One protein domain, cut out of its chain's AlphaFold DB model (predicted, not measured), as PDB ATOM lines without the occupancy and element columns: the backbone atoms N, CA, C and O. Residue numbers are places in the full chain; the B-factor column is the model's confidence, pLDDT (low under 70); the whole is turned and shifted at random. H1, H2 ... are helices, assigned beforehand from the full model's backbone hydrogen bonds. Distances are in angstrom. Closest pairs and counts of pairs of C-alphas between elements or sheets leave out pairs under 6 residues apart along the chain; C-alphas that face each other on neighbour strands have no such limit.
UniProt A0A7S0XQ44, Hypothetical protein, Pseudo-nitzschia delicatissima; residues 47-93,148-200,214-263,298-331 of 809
ATOM      1  N   TYR A  47    -113.118  -6.947  50.084       54.53
ATOM      2  CA  TYR A  47    -112.721  -8.119  50.859       54.53
ATOM      3  C   TYR A  47    -112.162  -9.171  49.898       54.53
ATOM      4  O   TYR A  47    -112.916  -9.921  49.285       54.53
ATOM      5  N   TRP A  48    -110.838  -9.203  49.727       57.12
ATOM      6  CA  TRP A  48    -110.149 -10.087  48.778       57.12
ATOM      7  C   TRP A  48    -110.190 -11.566  49.214       57.12
ATOM      8  O   TRP A  48    -109.166 -12.138  49.601       57.12
ATOM      9  N   LEU A  49    -111.366 -12.194  49.150       65.75
ATOM     10  CA  LEU A  49    -111.497 -13.645  49.043       65.75
ATOM     11  C   LEU A  49    -111.409 -14.038  47.568       65.75
ATOM     12  O   LEU A  49    -112.057 -13.452  46.703       65.75
ATOM     13  N   SER A  50    -110.591 -15.040  47.284       71.00
ATOM     14  CA  SER A  50    -110.513 -15.673  45.973       71.00
ATOM     15  C   SER A  50    -111.715 -16.608  45.735       71.00
ATOM     16  O   SER A  50    -112.340 -17.063  46.698       71.00
ATOM     17  N   PRO A  51    -112.049 -16.951  44.475       69.81
ATOM     18  CA  PRO A  51    -113.135 -17.885  44.170       69.81
ATOM     19  C   PRO A  51    -113.130 -19.216  44.956       69.81
ATOM     20  O   PRO A  51    -114.206 -19.597  45.418       69.81
ATOM     21  N   PRO A  52    -111.992 -19.918  45.180       74.31
ATOM     22  CA  PRO A  52    -111.993 -21.120  46.017       74.31
ATOM     23  C   PRO A  52    -112.271 -20.826  47.498       74.31
ATOM     24  O   PRO A  52    -112.986 -21.600  48.124       74.31
ATOM     25  N   GLU A  53    -111.801 -19.702  48.054       77.56
ATOM     26  CA  GLU A  53    -112.120 -19.319  49.441       77.56
ATOM     27  C   GLU A  53    -113.625 -19.075  49.628       77.56
ATOM     28  O   GLU A  53    -114.206 -19.525  50.611       77.56
ATOM     29  N   VAL A  54    -114.280 -18.426  48.657       73.62
ATOM     30  CA  VAL A  54    -115.744 -18.246  48.658       73.62
ATOM     31  C   VAL A  54    -116.474 -19.587  48.509       73.62
ATOM     32  O   VAL A  54    -117.521 -19.783  49.123       73.62
ATOM     33  N   SER A  55    -115.932 -20.526  47.725       75.62
ATOM     34  CA  SER A  55    -116.524 -21.857  47.542       75.62
ATOM     35  C   SER A  55    -116.425 -22.727  48.799       75.62
ATOM     36  O   SER A  55    -117.408 -23.372  49.159       75.62
ATOM     37  N   LEU A  56    -115.275 -22.732  49.482       79.88
ATOM     38  CA  LEU A  56    -115.087 -23.456  50.744       79.88
ATOM     39  C   LEU A  56    -115.987 -22.879  51.844       79.88
ATOM     40  O   LEU A  56    -116.653 -23.621  52.556       79.88
ATOM     41  N   LEU A  57    -116.073 -21.549  51.922       79.56
ATOM     42  CA  LEU A  57    -116.912 -20.839  52.887       79.56
ATOM     43  C   LEU A  57    -118.410 -21.139  52.702       79.56
ATOM     44  O   LEU A  57    -119.099 -21.347  53.693       79.56
ATOM     45  N   ARG A  58    -118.898 -21.251  51.456       75.56
ATOM     46  CA  ARG A  58    -120.257 -21.754  51.166       75.56
ATOM     47  C   ARG A  58    -120.430 -23.217  51.571       75.56
ATOM     48  O   ARG A  58    -121.397 -23.546  52.245       75.56
ATOM     49  N   SER A  59    -119.476 -24.081  51.218       77.62
ATOM     50  CA  SER A  59    -119.515 -25.507  51.578       77.62
ATOM     51  C   SER A  59    -119.622 -25.718  53.097       77.62
ATOM     52  O   SER A  59    -120.385 -26.572  53.548       77.62
ATOM     53  N   ALA A  60    -118.930 -24.888  53.882       78.25
ATOM     54  CA  ALA A  60    -118.959 -24.892  55.345       78.25
ATOM     55  C   ALA A  60    -120.207 -24.223  55.972       78.25
ATOM     56  O   ALA A  60    -120.438 -24.380  57.171       78.25
ATOM     57  N   GLU A  61    -121.008 -23.479  55.197       75.56
ATOM     58  CA  GLU A  61    -122.342 -22.996  55.598       75.56
ATOM     59  C   GLU A  61    -123.461 -23.983  55.197       75.56
ATOM     60  O   GLU A  61    -124.485 -24.061  55.876       75.56
ATOM     61  N   GLU A  62    -123.278 -24.745  54.111       76.38
ATOM     62  CA  GLU A  62    -124.268 -25.690  53.566       76.38
ATOM     63  C   GLU A  62    -124.230 -27.089  54.220       76.38
ATOM     64  O   GLU A  62    -125.240 -27.797  54.206       76.38
ATOM     65  N   ASN A  63    -123.097 -27.492  54.808       78.31
ATOM     66  CA  ASN A  63    -122.894 -28.810  55.428       78.31
ATOM     67  C   ASN A  63    -122.690 -28.714  56.956       78.31
ATOM     68  O   ASN A  63    -122.262 -27.670  57.449       78.31
ATOM     69  N   PRO A  64    -122.937 -29.794  57.730       81.31
ATOM     70  CA  PRO A  64    -122.560 -29.841  59.143       81.31
ATOM     71  C   PRO A  64    -121.046 -29.657  59.321       81.31
ATOM     72  O   PRO A  64    -120.250 -30.162  58.523       81.31
ATOM     73  N   LEU A  65    -120.653 -28.928  60.367       80.75
ATOM     74  CA  LEU A  65    -119.283 -28.448  60.571       80.75
ATOM     75  C   LEU A  65    -118.258 -29.593  60.627       80.75
ATOM     76  O   LEU A  65    -117.145 -29.465  60.120       80.75
ATOM     77  N   GLU A  66    -118.664 -30.735  61.173       81.56
ATOM     78  CA  GLU A  66    -117.873 -31.956  61.306       81.56
ATOM     79  C   GLU A  66    -117.364 -32.479  59.953       81.56
ATOM     80  O   GLU A  66    -116.260 -33.012  59.889       81.56
ATOM     81  N   TYR A  67    -118.107 -32.275  58.856       82.69
ATOM     82  CA  TYR A  67    -117.658 -32.658  57.511       82.69
ATOM     83  C   TYR A  67    -116.516 -31.772  57.001       82.69
ATOM     84  O   TYR A  67    -115.629 -32.269  56.316       82.69
ATOM     85  N   THR A  68    -116.511 -30.482  57.354       82.44
ATOM     86  CA  THR A  68    -115.420 -29.555  56.988       82.44
ATOM     87  C   THR A  68    -114.190 -29.760  57.881       82.44
ATOM     88  O   THR A  68    -113.072 -29.471  57.471       82.44
ATOM     89  N   LEU A  69    -114.381 -30.278  59.101       82.06
ATOM     90  CA  LEU A  69    -113.306 -30.554  60.062       82.06
ATOM     91  C   LEU A  69    -112.738 -31.984  59.992       82.06
ATOM     92  O   LEU A  69    -111.771 -32.291  60.692       82.06
ATOM     93  N   ALA A  70    -113.316 -32.852  59.154       80.50
ATOM     94  CA  ALA A  70    -112.820 -34.205  58.908       80.50
ATOM     95  C   ALA A  70    -111.554 -34.230  58.029       80.50
ATOM     96  O   ALA A  70    -110.698 -35.090  58.221       80.50
ATOM     97  N   GLU A  71    -111.418 -33.282  57.095       81.31
ATOM     98  CA  GLU A  71    -110.238 -33.119  56.239       81.31
ATOM     99  C   GLU A  71    -109.373 -31.971  56.789       81.31
ATOM    100  O   GLU A  71    -109.836 -30.836  56.924       81.31
ATOM    101  N   ALA A  72    -108.114 -32.250  57.144       73.94
ATOM    102  CA  ALA A  72    -107.266 -31.279  57.849       73.94
ATOM    103  C   ALA A  72    -106.961 -30.022  57.007       73.94
ATOM    104  O   ALA A  72    -106.912 -28.909  57.539       73.94
ATOM    105  N   ASP A  73    -106.805 -30.195  55.694       78.56
ATOM    106  CA  ASP A  73    -106.477 -29.118  54.759       78.56
ATOM    107  C   ASP A  73    -107.638 -28.124  54.605       78.56
ATOM    108  O   ASP A  73    -107.413 -26.908  54.627       78.56
ATOM    109  N   ASP A  74    -108.880 -28.617  54.526       82.88
ATOM    110  CA  ASP A  74    -110.087 -27.782  54.490       82.88
ATOM    111  C   ASP A  74    -110.343 -27.119  55.851       82.88
ATOM    112  O   ASP A  74    -110.643 -25.924  55.898       82.88
ATOM    113  N   ALA A  75    -110.130 -27.831  56.963       83.00
ATOM    114  CA  ALA A  75    -110.257 -27.285  58.316       83.00
ATOM    115  C   ALA A  75    -109.330 -26.077  58.552       83.00
ATOM    116  O   ALA A  75    -109.766 -25.012  59.008       83.00
ATOM    117  N   VAL A  76    -108.045 -26.211  58.203       83.69
ATOM    118  CA  VAL A  76    -107.052 -25.132  58.330       83.69
ATOM    119  C   VAL A  76    -107.314 -24.019  57.315       83.69
ATOM    120  O   VAL A  76    -107.204 -22.842  57.663       83.69
ATOM    121  N   SER A  77    -107.714 -24.347  56.084       83.94
ATOM    122  CA  SER A  77    -108.072 -23.346  55.069       83.94
ATOM    123  C   SER A  77    -109.293 -22.519  55.484       83.94
ATOM    124  O   SER A  77    -109.285 -21.294  55.345       83.94
ATOM    125  N   TYR A  78    -110.309 -23.148  56.077       85.88
ATOM    126  CA  TYR A  78    -111.492 -22.472  56.603       85.88
ATOM    127  C   TYR A  78    -111.142 -21.557  57.788       85.88
ATOM    128  O   TYR A  78    -111.511 -20.379  57.785       85.88
ATOM    129  N   LEU A  79    -110.335 -22.029  58.747       86.44
ATOM    130  CA  LEU A  79    -109.816 -21.191  59.836       86.44
ATOM    131  C   LEU A  79    -109.003 -19.991  59.322       86.44
ATOM    132  O   LEU A  79    -109.196 -18.872  59.807       86.44
ATOM    133  N   ARG A  80    -108.142 -20.186  58.311       86.00
ATOM    134  CA  ARG A  80    -107.391 -19.102  57.650       86.00
ATOM    135  C   ARG A  80    -108.320 -18.049  57.051       86.00
ATOM    136  O   ARG A  80    -108.094 -16.858  57.269       86.00
ATOM    137  N   ILE A  81    -109.381 -18.458  56.351       84.44
ATOM    138  CA  ILE A  81    -110.385 -17.545  55.776       84.44
ATOM    139  C   ILE A  81    -111.076 -16.734  56.881       84.44
ATOM    140  O   ILE A  81    -111.137 -15.505  56.790       84.44
ATOM    141  N   LEU A  82    -111.534 -17.385  57.955       84.44
ATOM    142  CA  LEU A  82    -112.215 -16.713  59.068       84.44
ATOM    143  C   LEU A  82    -111.295 -15.714  59.797       84.44
ATOM    144  O   LEU A  82    -111.713 -14.589  60.077       84.44
ATOM    145  N   LEU A  83    -110.032 -16.075  60.055       85.88
ATOM    146  CA  LEU A  83    -109.033 -15.187  60.668       85.88
ATOM    147  C   LEU A  83    -108.671 -14.004  59.750       85.88
ATOM    148  O   LEU A  83    -108.620 -12.857  60.204       85.88
ATOM    149  N   LYS A  84    -108.486 -14.260  58.446       81.19
ATOM    150  CA  LYS A  84    -108.244 -13.250  57.401       81.19
ATOM    151  C   LYS A  84    -109.387 -12.234  57.335       81.19
ATOM    152  O   LYS A  84    -109.127 -11.029  57.377       81.19
ATOM    153  N   MET A  85    -110.638 -12.700  57.293       78.38
ATOM    154  CA  MET A  85    -111.836 -11.853  57.312       78.38
ATOM    155  C   MET A  85    -111.933 -11.026  58.597       78.38
ATOM    156  O   MET A  85    -112.072  -9.803  58.532       78.38
ATOM    157  N   LEU A  86    -111.794 -11.668  59.762       81.06
ATOM    158  CA  LEU A  86    -111.883 -11.018  61.071       81.06
ATOM    159  C   LEU A  86    -110.839  -9.896  61.233       81.06
ATOM    160  O   LEU A  86    -111.157  -8.803  61.711       81.06
ATOM    161  N   ASN A  87    -109.606 -10.130  60.781       81.00
ATOM    162  CA  ASN A  87    -108.539  -9.129  60.774       81.00
ATOM    163  C   ASN A  87    -108.854  -7.955  59.816       81.00
ATOM    164  O   ASN A  87    -108.641  -6.800  60.182       81.00
ATOM    165  N   GLN A  88    -109.426  -8.214  58.631       76.75
ATOM    166  CA  GLN A  88    -109.818  -7.165  57.671       76.75
ATOM    167  C   GLN A  88    -110.950  -6.252  58.177       76.75
ATOM    168  O   GLN A  88    -110.946  -5.054  57.888       76.75
ATOM    169  N   VAL A  89    -111.927  -6.776  58.930       72.62
ATOM    170  CA  VAL A  89    -113.022  -5.939  59.461       72.62
ATOM    171  C   VAL A  89    -112.619  -5.142  60.702       72.62
ATOM    172  O   VAL A  89    -113.068  -3.999  60.842       72.62
ATOM    173  N   THR A  90    -111.751  -5.698  61.557       71.31
ATOM    174  CA  THR A  90    -111.352  -5.089  62.842       71.31
ATOM    175  C   THR A  90    -110.191  -4.094  62.744       71.31
ATOM    176  O   THR A  90    -110.187  -3.113  63.492       71.31
ATOM    177  N   VAL A  91    -109.230  -4.291  61.834       68.12
ATOM    178  CA  VAL A  91    -108.083  -3.381  61.646       68.12
ATOM    179  C   VAL A  91    -108.445  -2.230  60.699       68.12
ATOM    180  O   VAL A  91    -109.102  -2.419  59.675       68.12
ATOM    181  N   ASN A  92    -108.010  -1.011  61.028       56.31
ATOM    182  CA  ASN A  92    -108.217   0.155  60.173       56.31
ATOM    183  C   ASN A  92    -107.169   0.219  59.052       56.31
ATOM    184  O   ASN A  92    -105.985  -0.032  59.269       56.31
ATOM    185  N   ALA A  93    -107.590   0.642  57.855       43.69
ATOM    186  CA  ALA A  93    -106.706   0.776  56.693       43.69
ATOM    187  C   ALA A  93    -105.548   1.778  56.904       43.69
ATOM    188  O   ALA A  93    -104.523   1.669  56.237       43.69
ATOM    189  N   ASP A 148    -138.070  -5.328  62.896       39.09
ATOM    190  CA  ASP A 148    -137.255  -4.191  63.370       39.09
ATOM    191  C   ASP A 148    -135.742  -4.482  63.246       39.09
ATOM    192  O   ASP A 148    -134.938  -3.595  62.953       39.09
ATOM    193  N   ALA A 149    -135.334  -5.732  63.499       43.28
ATOM    194  CA  ALA A 149    -133.952  -6.179  63.367       43.28
ATOM    195  C   ALA A 149    -133.517  -6.253  61.895       43.28
ATOM    196  O   ALA A 149    -132.370  -5.925  61.591       43.28
ATOM    197  N   PHE A 150    -134.421  -6.633  60.987       40.69
ATOM    198  CA  PHE A 150    -134.205  -6.615  59.541       40.69
ATOM    199  C   PHE A 150    -134.020  -5.182  59.016       40.69
ATOM    200  O   PHE A 150    -133.027  -4.905  58.337       40.69
ATOM    201  N   ASP A 151    -134.898  -4.251  59.398       41.53
ATOM    202  CA  ASP A 151    -134.784  -2.833  59.030       41.53
ATOM    203  C   ASP A 151    -133.513  -2.193  59.607       41.53
ATOM    204  O   ASP A 151    -132.824  -1.443  58.909       41.53
ATOM    205  N   LEU A 152    -133.126  -2.544  60.841       44.75
ATOM    206  CA  LEU A 152    -131.839  -2.136  61.406       44.75
ATOM    207  C   LEU A 152    -130.667  -2.680  60.577       44.75
ATOM    208  O   LEU A 152    -129.742  -1.929  60.282       44.75
ATOM    209  N   TYR A 153    -130.703  -3.951  60.168       42.78
ATOM    210  CA  TYR A 153    -129.654  -4.589  59.363       42.78
ATOM    211  C   TYR A 153    -129.454  -3.858  58.026       42.78
ATOM    212  O   TYR A 153    -128.329  -3.494  57.671       42.78
ATOM    213  N   HIS A 154    -130.552  -3.593  57.312       42.12
ATOM    214  CA  HIS A 154    -130.535  -3.015  55.969       42.12
ATOM    215  C   HIS A 154    -130.346  -1.488  55.950       42.12
ATOM    216  O   HIS A 154    -129.670  -0.985  55.053       42.12
ATOM    217  N   GLY A 155    -130.837  -0.757  56.955       46.41
ATOM    218  CA  GLY A 155    -130.625   0.690  57.111       46.41
ATOM    219  C   GLY A 155    -129.298   1.089  57.775       46.41
ATOM    220  O   GLY A 155    -129.075   2.270  58.044       46.41
ATOM    221  N   SER A 156    -128.422   0.131  58.102       51.38
ATOM    222  CA  SER A 156    -127.250   0.387  58.945       51.38
ATOM    223  C   SER A 156    -126.023   0.968  58.230       51.38
ATOM    224  O   SER A 156    -125.718   0.688  57.068       51.38
ATOM    225  N   SER A 157    -125.247   1.749  58.989       61.34
ATOM    226  CA  SER A 157    -123.998   2.347  58.523       61.34
ATOM    227  C   SER A 157    -122.893   1.311  58.259       61.34
ATOM    228  O   SER A 157    -122.884   0.199  58.792       61.34
ATOM    229  N   LYS A 158    -121.879   1.743  57.497       61.28
ATOM    230  CA  LYS A 158    -120.626   1.032  57.159       61.28
ATOM    231  C   LYS A 158    -119.954   0.306  58.343       61.28
ATOM    232  O   LYS A 158    -119.262  -0.688  58.133       61.28
ATOM    233  N   GLN A 159    -120.164   0.774  59.577       62.91
ATOM    234  CA  GLN A 159    -119.632   0.152  60.794       62.91
ATOM    235  C   GLN A 159    -120.424  -1.091  61.236       62.91
ATOM    236  O   GLN A 159    -119.825  -2.065  61.678       62.91
ATOM    237  N   HIS A 160    -121.751  -1.110  61.094       64.56
ATOM    238  CA  HIS A 160    -122.581  -2.243  61.523       64.56
ATOM    239  C   HIS A 160    -122.353  -3.477  60.639       64.56
ATOM    240  O   HIS A 160    -122.143  -4.572  61.155       64.56
ATOM    241  N   LYS A 161    -122.255  -3.279  59.314       66.50
ATOM    242  CA  LYS A 161    -121.903  -4.334  58.344       66.50
ATOM    243  C   LYS A 161    -120.559  -5.013  58.689       66.50
ATOM    244  O   LYS A 161    -120.433  -6.227  58.570       66.50
ATOM    245  N   LYS A 162    -119.577  -4.259  59.214       70.19
ATOM    246  CA  LYS A 162    -118.314  -4.811  59.750       70.19
ATOM    247  C   LYS A 162    -118.496  -5.616  61.041       70.19
ATOM    248  O   LYS A 162    -117.862  -6.659  61.183       70.19
ATOM    249  N   LEU A 163    -119.322  -5.136  61.975       70.38
ATOM    250  CA  LEU A 163    -119.581  -5.818  63.250       70.38
ATOM    251  C   LEU A 163    -120.262  -7.175  63.033       70.38
ATOM    252  O   LEU A 163    -119.832  -8.153  63.629       70.38
ATOM    253  N   VAL A 164    -121.235  -7.255  62.120       70.06
ATOM    254  CA  VAL A 164    -121.888  -8.514  61.711       70.06
ATOM    255  C   VAL A 164    -120.863  -9.567  61.276       70.06
ATOM    256  O   VAL A 164    -120.882 -10.691  61.774       70.06
ATOM    257  N   VAL A 165    -119.933  -9.201  60.388       72.81
ATOM    258  CA  VAL A 165    -118.885 -10.117  59.906       72.81
ATOM    259  C   VAL A 165    -117.897 -10.474  61.023       72.81
ATOM    260  O   VAL A 165    -117.505 -11.632  61.141       72.81
ATOM    261  N   ALA A 166    -117.527  -9.520  61.886       76.69
ATOM    262  CA  ALA A 166    -116.659  -9.789  63.034       76.69
ATOM    263  C   ALA A 166    -117.298 -10.777  64.026       76.69
ATOM    264  O   ALA A 166    -116.631 -11.703  64.485       76.69
ATOM    265  N   HIS A 167    -118.595 -10.611  64.310       79.19
ATOM    266  CA  HIS A 167    -119.379 -11.506  65.163       79.19
ATOM    267  C   HIS A 167    -119.449 -12.901  64.546       79.19
ATOM    268  O   HIS A 167    -119.072 -13.855  65.216       79.19
ATOM    269  N   TYR A 168    -119.810 -13.012  63.262       79.81
ATOM    270  CA  TYR A 168    -119.857 -14.285  62.535       79.81
ATOM    271  C   TYR A 168    -118.520 -15.042  62.585       79.81
ATOM    272  O   TYR A 168    -118.487 -16.204  62.990       79.81
ATOM    273  N   CYS A 169    -117.404 -14.390  62.229       82.50
ATOM    274  CA  CYS A 169    -116.094 -15.045  62.229       82.50
ATOM    275  C   CYS A 169    -115.685 -15.507  63.634       82.50
ATOM    276  O   CYS A 169    -115.156 -16.604  63.787       82.50
ATOM    277  N   VAL A 170    -115.961 -14.703  64.665       81.31
ATOM    278  CA  VAL A 170    -115.721 -15.086  66.062       81.31
ATOM    279  C   VAL A 170    -116.598 -16.270  66.480       81.31
ATOM    280  O   VAL A 170    -116.088 -17.194  67.108       81.31
ATOM    281  N   THR A 171    -117.880 -16.298  66.111       81.12
ATOM    282  CA  THR A 171    -118.761 -17.437  66.401       81.12
ATOM    283  C   THR A 171    -118.253 -18.709  65.719       81.12
ATOM    284  O   THR A 171    -118.083 -19.718  66.397       81.12
ATOM    285  N   LYS A 172    -117.910 -18.666  64.423       82.25
ATOM    286  CA  LYS A 172    -117.437 -19.852  63.690       82.25
ATOM    287  C   LYS A 172    -116.075 -20.369  64.148       82.25
ATOM    288  O   LYS A 172    -115.919 -21.576  64.287       82.25
ATOM    289  N   ILE A 173    -115.115 -19.499  64.474       86.00
ATOM    290  CA  ILE A 173    -113.835 -19.948  65.058       86.00
ATOM    291  C   ILE A 173    -114.064 -20.608  66.434       86.00
ATOM    292  O   ILE A 173    -113.388 -21.581  66.763       86.00
ATOM    293  N   TYR A 174    -115.027 -20.125  67.228       85.00
ATOM    294  CA  TYR A 174    -115.373 -20.750  68.508       85.00
ATOM    295  C   TYR A 174    -116.093 -22.101  68.340       85.00
ATOM    296  O   TYR A 174    -115.719 -23.054  69.017       85.00
ATOM    297  N   GLU A 175    -117.046 -22.220  67.406       83.69
ATOM    298  CA  GLU A 175    -117.685 -23.502  67.060       83.69
ATOM    299  C   GLU A 175    -116.646 -24.563  66.650       83.69
ATOM    300  O   GLU A 175    -116.690 -25.686  67.148       83.69
ATOM    301  N   ILE A 176    -115.671 -24.191  65.806       85.19
ATOM    302  CA  ILE A 176    -114.575 -25.081  65.388       85.19
ATOM    303  C   ILE A 176    -113.756 -25.547  66.596       85.19
ATOM    304  O   ILE A 176    -113.485 -26.737  66.728       85.19
ATOM    305  N   ILE A 177    -113.404 -24.635  67.509       84.50
ATOM    306  CA  ILE A 177    -112.680 -24.993  68.736       84.50
ATOM    307  C   ILE A 177    -113.497 -25.959  69.599       84.50
ATOM    308  O   ILE A 177    -112.922 -26.920  70.093       84.50
ATOM    309  N   CYS A 178    -114.810 -25.770  69.757       82.31
ATOM    310  CA  CYS A 178    -115.645 -26.714  70.507       82.31
ATOM    311  C   CYS A 178    -115.616 -28.127  69.900       82.31
ATOM    312  O   CYS A 178    -115.344 -29.086  70.618       82.31
ATOM    313  N   VAL A 179    -115.806 -28.259  68.583       83.62
ATOM    314  CA  VAL A 179    -115.768 -29.570  67.901       83.62
ATOM    315  C   VAL A 179    -114.370 -30.211  67.968       83.62
ATOM    316  O   VAL A 179    -114.255 -31.417  68.169       83.62
ATOM    317  N   SER A 180    -113.299 -29.414  67.887       82.75
ATOM    318  CA  SER A 180    -111.909 -29.877  68.047       82.75
ATOM    319  C   SER A 180    -111.462 -30.106  69.502       82.75
ATOM    320  O   SER A 180    -110.332 -30.557  69.713       82.75
ATOM    321  N   LEU A 181    -112.302 -29.807  70.500       77.69
ATOM    322  CA  LEU A 181    -112.113 -30.213  71.900       77.69
ATOM    323  C   LEU A 181    -112.837 -31.533  72.194       77.69
ATOM    324  O   LEU A 181    -112.256 -32.419  72.813       77.69
ATOM    325  N   ASP A 182    -114.056 -31.708  71.678       68.19
ATOM    326  CA  ASP A 182    -114.833 -32.953  71.777       68.19
ATOM    327  C   ASP A 182    -114.412 -34.004  70.714       68.19
ATOM    328  O   ASP A 182    -115.225 -34.815  70.265       68.19
ATOM    329  N   ALA A 183    -113.140 -33.990  70.288       61.44
ATOM    330  CA  ALA A 183    -112.616 -34.621  69.067       61.44
ATOM    331  C   ALA A 183    -112.594 -36.170  69.077       61.44
ATOM    332  O   ALA A 183    -111.546 -36.821  69.075       61.44
ATOM    333  N   GLN A 184    -113.774 -36.787  69.034       56.75
ATOM    334  CA  GLN A 184    -113.965 -38.227  68.883       56.75
ATOM    335  C   GLN A 184    -114.221 -38.575  67.409       56.75
ATOM    336  O   GLN A 184    -115.236 -38.181  66.842       56.75
ATOM    337  N   GLY A 185    -113.331 -39.363  66.793       52.75
ATOM    338  CA  GLY A 185    -113.568 -39.930  65.454       52.75
ATOM    339  C   GLY A 185    -112.784 -39.321  64.285       52.75
ATOM    340  O   GLY A 185    -113.264 -39.378  63.159       52.75
ATOM    341  N   GLY A 186    -111.576 -38.792  64.517       60.94
ATOM    342  CA  GLY A 186    -110.619 -38.449  63.445       60.94
ATOM    343  C   GLY A 186    -110.525 -36.967  63.072       60.94
ATOM    344  O   GLY A 186    -109.653 -36.602  62.290       60.94
ATOM    345  N   ILE A 187    -111.359 -36.114  63.669       75.75
ATOM    346  CA  ILE A 187    -111.238 -34.652  63.586       75.75
ATOM    347  C   ILE A 187    -109.914 -34.206  64.229       75.75
ATOM    348  O   ILE A 187    -109.510 -34.736  65.266       75.75
ATOM    349  N   SER A 188    -109.236 -33.223  63.628       76.19
ATOM    350  CA  SER A 188    -107.977 -32.686  64.169       76.19
ATOM    351  C   SER A 188    -108.203 -31.875  65.452       76.19
ATOM    352  O   SER A 188    -109.114 -31.045  65.521       76.19
ATOM    353  N   SER A 189    -107.347 -32.082  66.458       79.81
ATOM    354  CA  SER A 189    -107.428 -31.360  67.735       79.81
ATOM    355  C   SER A 189    -107.051 -29.879  67.597       79.81
ATOM    356  O   SER A 189    -106.385 -29.466  66.641       79.81
ATOM    357  N   VAL A 190    -107.387 -29.078  68.614       81.44
ATOM    358  CA  VAL A 190    -106.922 -27.682  68.730       81.44
ATOM    359  C   VAL A 190    -105.385 -27.587  68.697       81.44
ATOM    360  O   VAL A 190    -104.843 -26.650  68.113       81.44
ATOM    361  N   SER A 191    -104.663 -28.562  69.261       78.25
ATOM    362  CA  SER A 191    -103.194 -28.582  69.244       78.25
ATOM    363  C   SER A 191    -102.648 -28.780  67.826       78.25
ATOM    364  O   SER A 191    -101.784 -28.027  67.368       78.25
ATOM    365  N   LYS A 192    -103.220 -29.732  67.084       78.75
ATOM    366  CA  LYS A 192    -102.836 -30.028  65.699       78.75
ATOM    367  C   LYS A 192    -103.164 -28.884  64.740       78.75
ATOM    368  O   LYS A 192    -102.304 -28.494  63.956       78.75
ATOM    369  N   LEU A 193    -104.353 -28.286  64.853       81.62
ATOM    370  CA  LEU A 193    -104.795 -27.185  63.987       81.62
ATOM    371  C   LEU A 193    -103.989 -25.886  64.183       81.62
ATOM    372  O   LEU A 193    -103.670 -25.215  63.199       81.62
ATOM    373  N   PHE A 194    -103.667 -25.520  65.430       81.31
ATOM    374  CA  PHE A 194    -103.062 -24.216  65.751       81.31
ATOM    375  C   PHE A 194    -101.547 -24.243  66.011       81.31
ATOM    376  O   PHE A 194    -100.918 -23.186  65.938       81.31
ATOM    377  N   HIS A 195    -100.967 -25.416  66.297       78.38
ATOM    378  CA  HIS A 195     -99.532 -25.579  66.591       78.38
ATOM    379  C   HIS A 195     -98.860 -26.741  65.836       78.38
ATOM    380  O   HIS A 195     -97.658 -26.950  65.990       78.38
ATOM    381  N   GLY A 196     -99.604 -27.495  65.019       70.25
ATOM    382  CA  GLY A 196     -99.052 -28.493  64.096       70.25
ATOM    383  C   GLY A 196     -98.663 -29.843  64.699       70.25
ATOM    384  O   GLY A 196     -97.983 -30.612  64.018       70.25
ATOM    385  N   ARG A 197     -99.055 -30.155  65.945       66.06
ATOM    386  CA  ARG A 197     -98.757 -31.451  66.582       66.06
ATOM    387  C   ARG A 197     -99.784 -31.867  67.636       66.06
ATOM    388  O   ARG A 197    -100.252 -31.029  68.405       66.06
ATOM    389  N   ASP A 198    -100.052 -33.171  67.720       61.53
ATOM    390  CA  ASP A 198    -100.764 -33.805  68.838       61.53
ATOM    391  C   ASP A 198     -99.812 -34.495  69.831       61.53
ATOM    392  O   ASP A 198     -98.766 -35.032  69.463       61.53
ATOM    393  N   SER A 199    -100.223 -34.557  71.100       53.91
ATOM    394  CA  SER A 199     -99.501 -35.222  72.200       53.91
ATOM    395  C   SER A 199     -99.309 -36.736  72.014       53.91
ATOM    396  O   SER A 199     -98.439 -37.319  72.658       53.91
ATOM    397  N   ASN A 200    -100.092 -37.360  71.129       48.00
ATOM    398  CA  ASN A 200    -100.038 -38.791  70.818       48.00
ATOM    399  C   ASN A 200     -99.220 -39.123  69.552       48.00
ATOM    400  O   ASN A 200     -98.960 -40.297  69.286       48.00
ATOM    401  N   ILE A 214    -100.127 -29.496  57.467       60.88
ATOM    402  CA  ILE A 214    -100.851 -28.242  57.282       60.88
ATOM    403  C   ILE A 214    -101.491 -27.854  58.620       60.88
ATOM    404  O   ILE A 214    -102.304 -28.576  59.187       60.88
ATOM    405  N   HIS A 215    -101.051 -26.712  59.139       67.12
ATOM    406  CA  HIS A 215    -101.508 -26.080  60.373       67.12
ATOM    407  C   HIS A 215    -101.442 -24.557  60.199       67.12
ATOM    408  O   HIS A 215    -100.851 -24.061  59.230       67.12
ATOM    409  N   LEU A 216    -102.057 -23.816  61.119       74.12
ATOM    410  CA  LEU A 216    -101.900 -22.364  61.197       74.12
ATOM    411  C   LEU A 216    -100.494 -22.012  61.687       74.12
ATOM    412  O   LEU A 216    -100.063 -22.489  62.734       74.12
ATOM    413  N   GLU A 217     -99.796 -21.128  60.978       70.69
ATOM    414  CA  GLU A 217     -98.554 -20.558  61.495       70.69
ATOM    415  C   GLU A 217     -98.862 -19.621  62.675       70.69
ATOM    416  O   GLU A 217     -99.905 -18.962  62.724       70.69
ATOM    417  N   ASN A 218     -97.927 -19.507  63.623       65.75
ATOM    418  CA  ASN A 218     -98.110 -18.701  64.836       65.75
ATOM    419  C   ASN A 218     -98.571 -17.253  64.560       65.75
ATOM    420  O   ASN A 218     -99.371 -16.698  65.311       65.75
ATOM    421  N   ASP A 219     -98.093 -16.622  63.484       66.19
ATOM    422  CA  ASP A 219     -98.457 -15.239  63.154       66.19
ATOM    423  C   ASP A 219     -99.826 -15.093  62.451       66.19
ATOM    424  O   ASP A 219    -100.292 -13.966  62.269       66.19
ATOM    425  N   GLU A 220    -100.521 -16.195  62.133       75.06
ATOM    426  CA  GLU A 220    -101.876 -16.182  61.556       75.06
ATOM    427  C   GLU A 220    -102.977 -16.023  62.615       75.06
ATOM    428  O   GLU A 220    -103.946 -15.297  62.385       75.06
ATOM    429  N   TRP A 221    -102.827 -16.643  63.795       82.88
ATOM    430  CA  TRP A 221    -103.808 -16.550  64.888       82.88
ATOM    431  C   TRP A 221    -103.490 -15.453  65.919       82.88
ATOM    432  O   TRP A 221    -104.404 -14.872  66.512       82.88
ATOM    433  N   ARG A 222    -102.219 -15.055  66.081       79.62
ATOM    434  CA  ARG A 222    -101.816 -13.931  66.960       79.62
ATOM    435  C   ARG A 222    -102.502 -12.575  66.694       79.62
ATOM    436  O   ARG A 222    -102.628 -11.809  67.654       79.62
ATOM    437  N   PRO A 223    -102.996 -12.224  65.486       81.62
ATOM    438  CA  PRO A 223    -103.829 -11.039  65.277       81.62
ATOM    439  C   PRO A 223    -105.058 -10.949  66.194       81.62
ATOM    440  O   PRO A 223    -105.464  -9.831  66.507       81.62
ATOM    441  N   LEU A 224    -105.582 -12.066  66.720       84.75
ATOM    442  CA  LEU A 224    -106.643 -12.066  67.741       84.75
ATOM    443  C   LEU A 224    -106.292 -11.190  68.956       84.75
ATOM    444  O   LEU A 224    -107.140 -10.443  69.442       84.75
ATOM    445  N   LEU A 225    -105.028 -11.187  69.398       85.19
ATOM    446  CA  LEU A 225    -104.556 -10.329  70.493       85.19
ATOM    447  C   LEU A 225    -104.662  -8.832  70.143       85.19
ATOM    448  O   LEU A 225    -104.982  -8.013  71.006       85.19
ATOM    449  N   LYS A 226    -104.455  -8.452  68.873       84.81
ATOM    450  CA  LYS A 226    -104.581  -7.054  68.410       84.81
ATOM    451  C   LYS A 226    -106.028  -6.563  68.516       84.81
ATOM    452  O   LYS A 226    -106.258  -5.411  68.882       84.81
ATOM    453  N   ILE A 227    -107.003  -7.443  68.270       84.94
ATOM    454  CA  ILE A 227    -108.442  -7.146  68.374       84.94
ATOM    455  C   ILE A 227    -108.832  -6.777  69.811       84.94
ATOM    456  O   ILE A 227    -109.659  -5.885  70.006       84.94
ATOM    457  N   LEU A 228    -108.200  -7.402  70.811       84.50
ATOM    458  CA  LEU A 228    -108.434  -7.124  72.234       84.50
ATOM    459  C   LEU A 228    -108.010  -5.703  72.631       84.50
ATOM    460  O   LEU A 228    -108.710  -5.026  73.388       84.50
ATOM    461  N   TYR A 229    -106.875  -5.240  72.104       83.88
ATOM    462  CA  TYR A 229    -106.350  -3.890  72.338       83.88
ATOM    463  C   TYR A 229    -106.963  -2.816  71.427       83.88
ATOM    464  O   TYR A 229    -106.796  -1.623  71.701       83.88
ATOM    465  N   SER A 230    -107.672  -3.206  70.364       81.94
ATOM    466  CA  SER A 230    -108.294  -2.254  69.446       81.94
ATOM    467  C   SER A 230    -109.439  -1.463  70.096       81.94
ATOM    468  O   SER A 230    -110.134  -1.919  71.008       81.94
ATOM    469  N   ARG A 231    -109.635  -0.238  69.595       72.25
ATOM    470  CA  ARG A 231    -110.758   0.645  69.946       72.25
ATOM    471  C   ARG A 231    -111.930   0.547  68.963       72.25
ATOM    472  O   ARG A 231    -113.014   0.994  69.312       72.25
ATOM    473  N   SER A 232    -111.713   0.000  67.763       68.25
ATOM    474  CA  SER A 232    -112.741  -0.179  66.723       68.25
ATOM    475  C   SER A 232    -113.582  -1.445  66.918       68.25
ATOM    476  O   SER A 232    -114.692  -1.522  66.392       68.25
ATOM    477  N   SER A 233    -113.059  -2.433  67.649       75.31
ATOM    478  CA  SER A 233    -113.767  -3.657  68.015       75.31
ATOM    479  C   SER A 233    -114.767  -3.390  69.141       75.31
ATOM    480  O   SER A 233    -114.497  -2.654  70.097       75.31
ATOM    481  N   ASP A 234    -115.934  -4.015  69.047       76.31
ATOM    482  CA  ASP A 234    -116.953  -4.004  70.090       76.31
ATOM    483  C   ASP A 234    -116.647  -5.038  71.191       76.31
ATOM    484  O   ASP A 234    -115.665  -5.784  71.145       76.31
ATOM    485  N   GLU A 235    -117.494  -5.077  72.215       77.31
ATOM    486  CA  GLU A 235    -117.247  -5.899  73.395       77.31
ATOM    487  C   GLU A 235    -117.612  -7.389  73.216       77.31
ATOM    488  O   GLU A 235    -117.037  -8.227  73.914       77.31
ATOM    489  N   TYR A 236    -118.498  -7.746  72.271       80.19
ATOM    490  CA  TYR A 236    -118.779  -9.148  71.925       80.19
ATOM    491  C   TYR A 236    -117.600  -9.747  71.155       80.19
ATOM    492  O   TYR A 236    -117.065 -10.774  71.578       80.19
ATOM    493  N   THR A 237    -117.113  -9.058  70.111       81.06
ATOM    494  CA  THR A 237    -115.918  -9.488  69.361       81.06
ATOM    495  C   THR A 237    -114.727  -9.675  70.305       81.06
ATOM    496  O   THR A 237    -114.091 -10.725  70.281       81.06
ATOM    497  N   LYS A 238    -114.460  -8.724  71.218       84.44
ATOM    498  CA  LYS A 238    -113.381  -8.876  72.216       84.44
ATOM    499  C   LYS A 238    -113.588 -10.066  73.154       84.44
ATOM    500  O   LYS A 238    -112.620 -10.763  73.443       84.44
ATOM    501  N   ARG A 239    -114.813 -10.312  73.641       81.94
ATOM    502  CA  ARG A 239    -115.116 -11.460  74.518       81.94
ATOM    503  C   ARG A 239    -114.835 -12.785  73.810       81.94
ATOM    504  O   ARG A 239    -114.163 -13.638  74.383       81.94
ATOM    505  N   GLY A 240    -115.313 -12.942  72.579       82.31
ATOM    506  CA  GLY A 240    -115.103 -14.166  71.811       82.31
ATOM    507  C   GLY A 240    -113.651 -14.342  71.362       82.31
ATOM    508  O   GLY A 240    -113.083 -15.399  71.609       82.31
ATOM    509  N   SER A 241    -112.993 -13.305  70.824       87.88
ATOM    510  CA  SER A 241    -111.555 -13.363  70.499       87.88
ATOM    511  C   SER A 241    -110.685 -13.685  71.719       87.88
ATOM    512  O   SER A 241    -109.689 -14.384  71.571       87.88
ATOM    513  N   ALA A 242    -111.056 -13.224  72.919       88.19
ATOM    514  CA  ALA A 242    -110.356 -13.582  74.151       88.19
ATOM    515  C   ALA A 242    -110.579 -15.058  74.522       88.19
ATOM    516  O   ALA A 242    -109.621 -15.751  74.847       88.19
ATOM    517  N   LEU A 243    -111.814 -15.562  74.439       86.56
ATOM    518  CA  LEU A 243    -112.114 -16.965  74.732       86.56
ATOM    519  C   LEU A 243    -111.408 -17.918  73.749       86.56
ATOM    520  O   LEU A 243    -110.763 -18.869  74.178       86.56
ATOM    521  N   ILE A 244    -111.443 -17.605  72.450       89.06
ATOM    522  CA  ILE A 244    -110.694 -18.301  71.389       89.06
ATOM    523  C   ILE A 244    -109.192 -18.316  71.708       89.06
ATOM    524  O   ILE A 244    -108.572 -19.376  71.733       89.06
ATOM    525  N   LEU A 245    -108.606 -17.147  71.997       89.38
ATOM    526  CA  LEU A 245    -107.179 -17.023  72.301       89.38
ATOM    527  C   LEU A 245    -106.781 -17.805  73.564       89.38
ATOM    528  O   LEU A 245    -105.686 -18.360  73.605       89.38
ATOM    529  N   ALA A 246    -107.664 -17.899  74.564       88.19
ATOM    530  CA  ALA A 246    -107.438 -18.734  75.741       88.19
ATOM    531  C   ALA A 246    -107.324 -20.221  75.379       88.19
ATOM    532  O   ALA A 246    -106.361 -20.850  75.801       88.19
ATOM    533  N   TYR A 247    -108.233 -20.770  74.566       87.38
ATOM    534  CA  TYR A 247    -108.163 -22.176  74.138       87.38
ATOM    535  C   TYR A 247    -106.947 -22.481  73.244       87.38
ATOM    536  O   TYR A 247    -106.327 -23.532  73.397       87.38
ATOM    537  N   ILE A 248    -106.554 -21.557  72.359       87.06
ATOM    538  CA  ILE A 248    -105.362 -21.725  71.506       87.06
ATOM    539  C   ILE A 248    -104.079 -21.741  72.349       87.06
ATOM    540  O   ILE A 248    -103.246 -22.636  72.194       87.06
ATOM    541  N   LEU A 249    -103.915 -20.773  73.259       87.00
ATOM    542  CA  LEU A 249    -102.757 -20.721  74.160       87.00
ATOM    543  C   LEU A 249    -102.741 -21.912  75.126       87.00
ATOM    544  O   LEU A 249    -101.668 -22.421  75.437       87.00
ATOM    545  N   ASN A 250    -103.919 -22.384  75.544       83.50
ATOM    546  CA  ASN A 250    -104.067 -23.549  76.405       83.50
ATOM    547  C   ASN A 250    -103.432 -24.810  75.801       83.50
ATOM    548  O   ASN A 250    -102.511 -25.374  76.388       83.50
ATOM    549  N   ALA A 251    -103.874 -25.194  74.598       81.69
ATOM    550  CA  ALA A 251    -103.333 -26.353  73.884       81.69
ATOM    551  C   ALA A 251    -101.814 -26.227  73.644       81.69
ATOM    552  O   ALA A 251    -101.079 -27.209  73.738       81.69
ATOM    553  N   GLY A 252    -101.330 -25.002  73.406       78.44
ATOM    554  CA  GLY A 252     -99.905 -24.712  73.240       78.44
ATOM    555  C   GLY A 252     -99.064 -24.975  74.496       78.44
ATOM    556  O   GLY A 252     -97.983 -25.551  74.401       78.44
ATOM    557  N   CYS A 253     -99.553 -24.589  75.679       76.88
ATOM    558  CA  CYS A 253     -98.855 -24.827  76.949       76.88
ATOM    559  C   CYS A 253     -98.926 -26.297  77.405       76.88
ATOM    560  O   CYS A 253     -97.935 -26.826  77.909       76.88
ATOM    561  N   GLU A 254    -100.052 -26.986  77.186       73.31
ATOM    562  CA  GLU A 254    -100.212 -28.401  77.562       73.31
ATOM    563  C   GLU A 254     -99.198 -29.324  76.859       73.31
ATOM    564  O   GLU A 254     -98.682 -30.261  77.481       73.31
ATOM    565  N   MET A 255     -98.824 -29.021  75.608       68.44
ATOM    566  CA  MET A 255     -97.736 -29.718  74.910       68.44
ATOM    567  C   MET A 255     -96.388 -29.616  75.641       68.44
ATOM    568  O   MET A 255     -95.679 -30.619  75.753       68.44
ATOM    569  N   ASP A 256     -96.006 -28.431  76.129       64.75
ATOM    570  CA  ASP A 256     -94.686 -28.235  76.746       64.75
ATOM    571  C   ASP A 256     -94.612 -28.842  78.153       64.75
ATOM    572  O   ASP A 256     -93.586 -29.427  78.519       64.75
ATOM    573  N   GLU A 257     -95.718 -28.828  78.906       63.91
ATOM    574  CA  GLU A 257     -95.852 -29.635  80.127       63.91
ATOM    575  C   GLU A 257     -95.670 -31.137  79.822       63.91
ATOM    576  O   GLU A 257     -94.969 -31.835  80.562       63.91
ATOM    577  N   GLY A 258     -96.258 -31.638  78.729       59.91
ATOM    578  CA  GLY A 258     -96.127 -33.028  78.279       59.91
ATOM    579  C   GLY A 258     -94.687 -33.423  77.934       59.91
ATOM    580  O   GLY A 258     -94.138 -34.359  78.526       59.91
ATOM    581  N   LEU A 259     -94.033 -32.672  77.037       58.84
ATOM    582  CA  LEU A 259     -92.632 -32.914  76.669       58.84
ATOM    583  C   LEU A 259     -91.683 -32.760  77.866       58.84
ATOM    584  O   LEU A 259     -90.707 -33.506  77.974       58.84
ATOM    585  N   SER A 260     -91.951 -31.826  78.779       59.56
ATOM    586  CA  SER A 260     -91.133 -31.638  79.982       59.56
ATOM    587  C   SER A 260     -91.202 -32.849  80.912       59.56
ATOM    588  O   SER A 260     -90.160 -33.338  81.353       59.56
ATOM    589  N   LYS A 261     -92.399 -33.413  81.135       57.91
ATOM    590  CA  LYS A 261     -92.582 -34.651  81.911       57.91
ATOM    591  C   LYS A 261     -91.813 -35.817  81.275       57.91
ATOM    592  O   LYS A 261     -91.031 -36.473  81.967       57.91
ATOM    593  N   MET A 262     -91.917 -36.007  79.955       49.62
ATOM    594  CA  MET A 262     -91.149 -37.034  79.228       49.62
ATOM    595  C   MET A 262     -89.625 -36.843  79.345       49.62
ATOM    596  O   MET A 262     -88.911 -37.802  79.635       49.62
ATOM    597  N   ARG A 263     -89.116 -35.611  79.193       51.66
ATOM    598  CA  ARG A 263     -87.682 -35.292  79.363       51.66
ATOM    599  C   ARG A 263     -87.172 -35.601  80.772       51.66
ATOM    600  O   ARG A 263     -86.036 -36.041  80.912       51.66
ATOM    601  N   ASN A 298     -92.547 -21.967  71.601       72.56
ATOM    602  CA  ASN A 298     -92.828 -21.810  73.035       72.56
ATOM    603  C   ASN A 298     -92.619 -20.361  73.503       72.56
ATOM    604  O   ASN A 298     -93.450 -19.832  74.239       72.56
ATOM    605  N   ALA A 299     -91.556 -19.689  73.041       78.56
ATOM    606  CA  ALA A 299     -91.335 -18.272  73.340       78.56
ATOM    607  C   ALA A 299     -92.493 -17.399  72.821       78.56
ATOM    608  O   ALA A 299     -93.001 -16.546  73.546       78.56
ATOM    609  N   ILE A 300     -92.973 -17.664  71.601       81.38
ATOM    610  CA  ILE A 300     -94.120 -16.971  71.006       81.38
ATOM    611  C   ILE A 300     -95.408 -17.192  71.816       81.38
ATOM    612  O   ILE A 300     -96.146 -16.227  72.040       81.38
ATOM    613  N   ILE A 301     -95.678 -18.418  72.275       83.38
ATOM    614  CA  ILE A 301     -96.835 -18.741  73.123       83.38
ATOM    615  C   ILE A 301     -96.739 -17.978  74.452       83.38
ATOM    616  O   ILE A 301     -97.682 -17.273  74.812       83.38
ATOM    617  N   VAL A 302     -95.589 -18.030  75.135       83.69
ATOM    618  CA  VAL A 302     -95.367 -17.357  76.430       83.69
ATOM    619  C   VAL A 302     -95.457 -15.828  76.314       83.69
ATOM    620  O   VAL A 302     -96.166 -15.207  77.106       83.69
ATOM    621  N   ASP A 303     -94.834 -15.209  75.307       86.81
ATOM    622  CA  ASP A 303     -94.922 -13.758  75.061       86.81
ATOM    623  C   ASP A 303     -96.368 -13.311  74.784       86.81
ATOM    624  O   ASP A 303     -96.826 -12.257  75.245       86.81
ATOM    625  N   THR A 304     -97.113 -14.125  74.029       89.06
ATOM    626  CA  THR A 304     -98.515 -13.855  73.683       89.06
ATOM    627  C   THR A 304     -99.422 -14.038  74.905       89.06
ATOM    628  O   THR A 304    -100.300 -13.207  75.134       89.06
ATOM    629  N   LEU A 305     -99.162 -15.048  75.744       89.81
ATOM    630  CA  LEU A 305     -99.856 -15.303  77.008       89.81
ATOM    631  C   LEU A 305     -99.613 -14.192  78.042       89.81
ATOM    632  O   LEU A 305    -100.571 -13.686  78.622       89.81
ATOM    633  N   GLN A 306     -98.368 -13.743  78.221       89.75
ATOM    634  CA  GLN A 306     -98.027 -12.607  79.090       89.75
ATOM    635  C   GLN A 306     -98.717 -11.314  78.622       89.75
ATOM    636  O   GLN A 306     -99.328 -10.591  79.416       89.75
ATOM    637  N   SER A 307     -98.706 -11.052  77.311       90.81
ATOM    638  CA  SER A 307     -99.416  -9.912  76.713       90.81
ATOM    639  C   SER A 307    -100.935 -10.004  76.917       90.81
ATOM    640  O   SER A 307    -101.593  -9.013  77.231       90.81
ATOM    641  N   PHE A 308    -101.508 -11.199  76.801       91.56
ATOM    642  CA  PHE A 308    -102.933 -11.436  77.012       91.56
ATOM    643  C   PHE A 308    -103.343 -11.300  78.488       91.56
ATOM    644  O   PHE A 308    -104.354 -10.673  78.800       91.56
ATOM    645  N   ILE A 309    -102.524 -11.789  79.419       90.94
ATOM    646  CA  ILE A 309    -102.733 -11.637  80.864       90.94
ATOM    647  C   ILE A 309    -102.600 -10.171  81.302       90.94
ATOM    648  O   ILE A 309    -103.375  -9.710  82.146       90.94
ATOM    649  N   SER A 310    -101.712  -9.398  80.673       90.19
ATOM    650  CA  SER A 310    -101.659  -7.936  80.816       90.19
ATOM    651  C   SER A 310    -102.977  -7.271  80.383       90.19
ATOM    652  O   SER A 310    -103.515  -6.422  81.100       90.19
ATOM    653  N   TRP A 311    -103.585  -7.708  79.272       89.56
ATOM    654  CA  TRP A 311    -104.920  -7.242  78.876       89.56
ATOM    655  C   TRP A 311    -105.991  -7.600  79.921       89.56
ATOM    656  O   TRP A 311    -106.697  -6.705  80.398       89.56
ATOM    657  N   LEU A 312    -106.076  -8.872  80.331       89.38
ATOM    658  CA  LEU A 312    -107.061  -9.370  81.304       89.38
ATOM    659  C   LEU A 312    -106.954  -8.640  82.655       89.38
ATOM    660  O   LEU A 312    -107.959  -8.167  83.190       89.38
ATOM    661  N   THR A 313    -105.743  -8.465  83.188       88.00
ATOM    662  CA  THR A 313    -105.522  -7.731  84.446       88.00
ATOM    663  C   THR A 313    -105.791  -6.232  84.308       88.00
ATOM    664  O   THR A 313    -106.409  -5.656  85.203       88.00
ATOM    665  N   SER A 314    -105.470  -5.598  83.171       85.88
ATOM    666  CA  SER A 314    -105.843  -4.193  82.920       85.88
ATOM    667  C   SER A 314    -107.363  -3.975  82.899       85.88
ATOM    668  O   SER A 314    -107.853  -2.914  83.299       85.88
ATOM    669  N   ARG A 315    -108.131  -4.990  82.479       81.94
ATOM    670  CA  ARG A 315    -109.598  -4.991  82.532       81.94
ATOM    671  C   ARG A 315    -110.097  -5.147  83.970       81.94
ATOM    672  O   ARG A 315    -110.919  -4.336  84.386       81.94
ATOM    673  N   LEU A 316    -109.549  -6.093  84.744       82.56
ATOM    674  CA  LEU A 316    -109.859  -6.254  86.176       82.56
ATOM    675  C   LEU A 316    -109.480  -5.028  87.030       82.56
ATOM    676  O   LEU A 316    -110.121  -4.765  88.046       82.56
ATOM    677  N   GLN A 317    -108.447  -4.277  86.643       81.88
ATOM    678  CA  GLN A 317    -108.016  -3.059  87.336       81.88
ATOM    679  C   GLN A 317    -108.985  -1.885  87.122       81.88
ATOM    680  O   GLN A 317    -109.123  -1.029  87.995       81.88
ATOM    681  N   ARG A 318    -109.632  -1.813  85.951       67.00
ATOM    682  CA  ARG A 318    -110.450  -0.664  85.513       67.00
ATOM    683  C   ARG A 318    -111.958  -0.889  85.678       67.00
ATOM    684  O   ARG A 318    -112.741   0.029  85.436       67.00
ATOM    685  N   SER A 319    -112.372  -2.089  86.072       58.16
ATOM    686  CA  SER A 319    -113.767  -2.519  86.125       58.16
ATOM    687  C   SER A 319    -114.526  -1.998  87.354       58.16
ATOM    688  O   SER A 319    -114.832  -2.739  88.280       58.16
ATOM    689  N   GLY A 320    -114.962  -0.736  87.317       54.00
ATOM    690  CA  GLY A 320    -116.018  -0.237  88.218       54.00
ATOM    691  C   GLY A 320    -117.423  -0.796  87.916       54.00
ATOM    692  O   GLY A 320    -118.390  -0.412  88.562       54.00
ATOM    693  N   SER A 321    -117.567  -1.665  86.905       53.16
ATOM    694  CA  SER A 321    -118.849  -2.204  86.438       53.16
ATOM    695  C   SER A 321    -118.753  -3.686  86.073       53.16
ATOM    696  O   SER A 321    -117.907  -4.090  85.268       53.16
ATOM    697  N   TYR A 322    -119.690  -4.481  86.599       57.22
ATOM    698  CA  TYR A 322    -119.826  -5.924  86.364       57.22
ATOM    699  C   TYR A 322    -119.973  -6.315  84.880       57.22
ATOM    700  O   TYR A 322    -119.653  -7.448  84.518       57.22
ATOM    701  N   ALA A 323    -120.393  -5.400  83.998       53.56
ATOM    702  CA  ALA A 323    -120.434  -5.657  82.553       53.56
ATOM    703  C   ALA A 323    -119.029  -5.932  81.985       53.56
ATOM    704  O   ALA A 323    -118.821  -6.887  81.242       53.56
ATOM    705  N   SER A 324    -118.034  -5.147  82.412       60.16
ATOM    706  CA  SER A 324    -116.640  -5.313  81.973       60.16
ATOM    707  C   SER A 324    -115.965  -6.573  82.532       60.16
ATOM    708  O   SER A 324    -115.009  -7.060  81.926       60.16
ATOM    709  N   LEU A 325    -116.499  -7.116  83.636       70.00
ATOM    710  CA  LEU A 325    -116.063  -8.352  84.287       70.00
ATOM    711  C   LEU A 325    -116.531  -9.597  83.510       70.00
ATOM    712  O   LEU A 325    -115.729 -10.486  83.249       70.00
ATOM    713  N   GLY A 326    -117.787  -9.629  83.039       66.94
ATOM    714  CA  GLY A 326    -118.351 -10.763  82.281       66.94
ATOM    715  C   GLY A 326    -117.656 -11.079  80.944       66.94
ATOM    716  O   GLY A 326    -117.818 -12.174  80.411       66.94
ATOM    717  N   VAL A 327    -116.850 -10.146  80.430       67.94
ATOM    718  CA  VAL A 327    -115.950 -10.338  79.276       67.94
ATOM    719  C   VAL A 327    -114.718 -11.175  79.646       67.94
ATOM    720  O   VAL A 327    -114.223 -11.946  78.834       67.94
ATOM    721  N   VAL A 328    -114.214 -10.994  80.867       76.62
ATOM    722  CA  VAL A 328    -112.940 -11.532  81.367       76.62
ATOM    723  C   VAL A 328    -113.146 -12.858  82.103       76.62
ATOM    724  O   VAL A 328    -112.305 -13.748  82.030       76.62
ATOM    725  N   THR A 329    -114.271 -12.999  82.801       79.44
ATOM    726  CA  THR A 329    -114.555 -14.119  83.701       79.44
ATOM    727  C   THR A 329    -114.539 -15.510  83.034       79.44
ATOM    728  O   THR A 329    -113.811 -16.359  83.544       79.44
ATOM    729  N   PRO A 330    -115.228 -15.775  81.899       79.00
ATOM    730  CA  PRO A 330    -115.166 -17.086  81.230       79.00
ATOM    731  C   PRO A 330    -113.741 -17.450  80.789       79.00
ATOM    732  O   PRO A 330    -113.274 -18.566  80.988       79.00
ATOM    733  N   THR A 331    -113.036 -16.459  80.246       84.81
ATOM    734  CA  THR A 331    -111.665 -16.548  79.741       84.81
ATOM    735  C   THR A 331    -110.659 -16.891  80.842       84.81
ATOM    736  O   THR A 331    -109.781 -17.726  80.636       84.81
TER     737      THR A 331
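This is residues 47 to 93, 148 to 200, 214 to 263 and 298 to 331 of the 809 residues of the protein "Hypothetical protein" of Pseudo-nitzschia delicatissima (UniProt A0A7S0XQ44). Four long helices make a stack, H3, H5, H9 and H10, each packed on the next; H1 crosses H3 and stays apart from H5, and H10 splays away from H9 as a V. The short H6 and H8 pack on H9, H4 lies out at one end of the longest axis and the last residues of H9 at the other, and residues 317 to 322 stick out where the chain turns back to H11. The printed part has 184 residues with eleven named helices, H1 to H11 in order, and no named strand: the class is all helix. It is compact, with a radius of gyration of the C-alphas of 17.3 A and spans of 59 by 45 by 29 A.

H1, residues 51 to 62, touches residues 74 to 81 alone of the hub H3, residues 72 to 90, about perpendicular at 78 degrees; their closest C-alphas, Leu 57 and Tyr 78, are 6.8 A apart. H2, residues 65 to 69, touches H3 only at the corner and only just, with 3 pairs of C-alphas within 8 A, the closest Leu 69 and Ala 75 at 4.8 A. H3 touches residues 162 to 173 alone of H5, residues 158 to 181, at a shallow tilt of 30 degrees, opposite ways; the closest C-alphas, Leu 82 and Cys 169, are 5.3 A apart. H4, residues 148 to 154, is close to H5 but not clearly touching, the closest C-alphas being Tyr 153 and His 160 at 7.8 A. H6, residues 190 to 195, touches residues 247 to 255 alone of H9, residues 235 to 263, about perpendicular at 83 degrees, closest at C-alphas Ser 191 and Ala 251, 5.1 A. H7, residues 218 to 221, only just touches H3, with 3 pairs within 8 A, at its residues 80 to 83 alone; C-alphas Leu 83 and Trp 221 are closest at 6.9 A. H8, residues 223 to 229, touches residues 237 to 245 alone of H9 at a steep tilt of 55 degrees, closest at C-alphas Leu 228 and Lys 238, 5.2 A. Residues 236 to 247 alone of H9 touch residues 166 to 177 alone of H5 at a shallow tilt of 30 degrees, the same way, closest at C-alphas His 167 and Thr 237, 5.8 A. Residues 298 to 305 alone of H10, residues 298 to 318, touch residues 249 to 256 alone of H9 at a steep tilt of 42 degrees, opposite ways, closest at C-alphas Leu 249 and Ile 301, 6.3 A. H11, residues 322 to 326, touches H10 only at the corner and only just, with 3 pairs within 8 A, at residues 315 to 316 alone of H10; C-alphas Leu 316 and Leu 325 are 6.8 A apart. Every O i to N i+4 pair is within hydrogen-bond range in H1, H2, H3, H4, H6, H10 and H11, against 18 of 20 in H5, 2 of 3 in H8 and 24 of 25 in H9; H7 is too short for such a pair.

H1 begins at C-alpha 51, (-113.135, -17.885, 44.170), and is 16.5 A from first to last C-alpha. H3 is 27.0 A long, H5 35.6 A, H9 42.1 A and H10 30.2 A. H9 ends at C-alpha 263, (-87.682, -35.292, 79.363), and H11 at C-alpha 326, (-118.351, -10.763, 82.281).

The two C-alphas farthest apart, those of Asp 151 and Arg 263, are 60.7 A apart. Residues 94 to 147, 201 to 213 and 264 to 297 are not printed, with gaps of 31.7 A, 17.2 A and 15.8 A between the C-alphas across these cuts. Of the links that are printed whole, H5 to H6 is short and the others are tight. The mean pLDDT of the printed part is 74.3; 53 residues are under 70, among them residues 148 to 161 and 255 to 263.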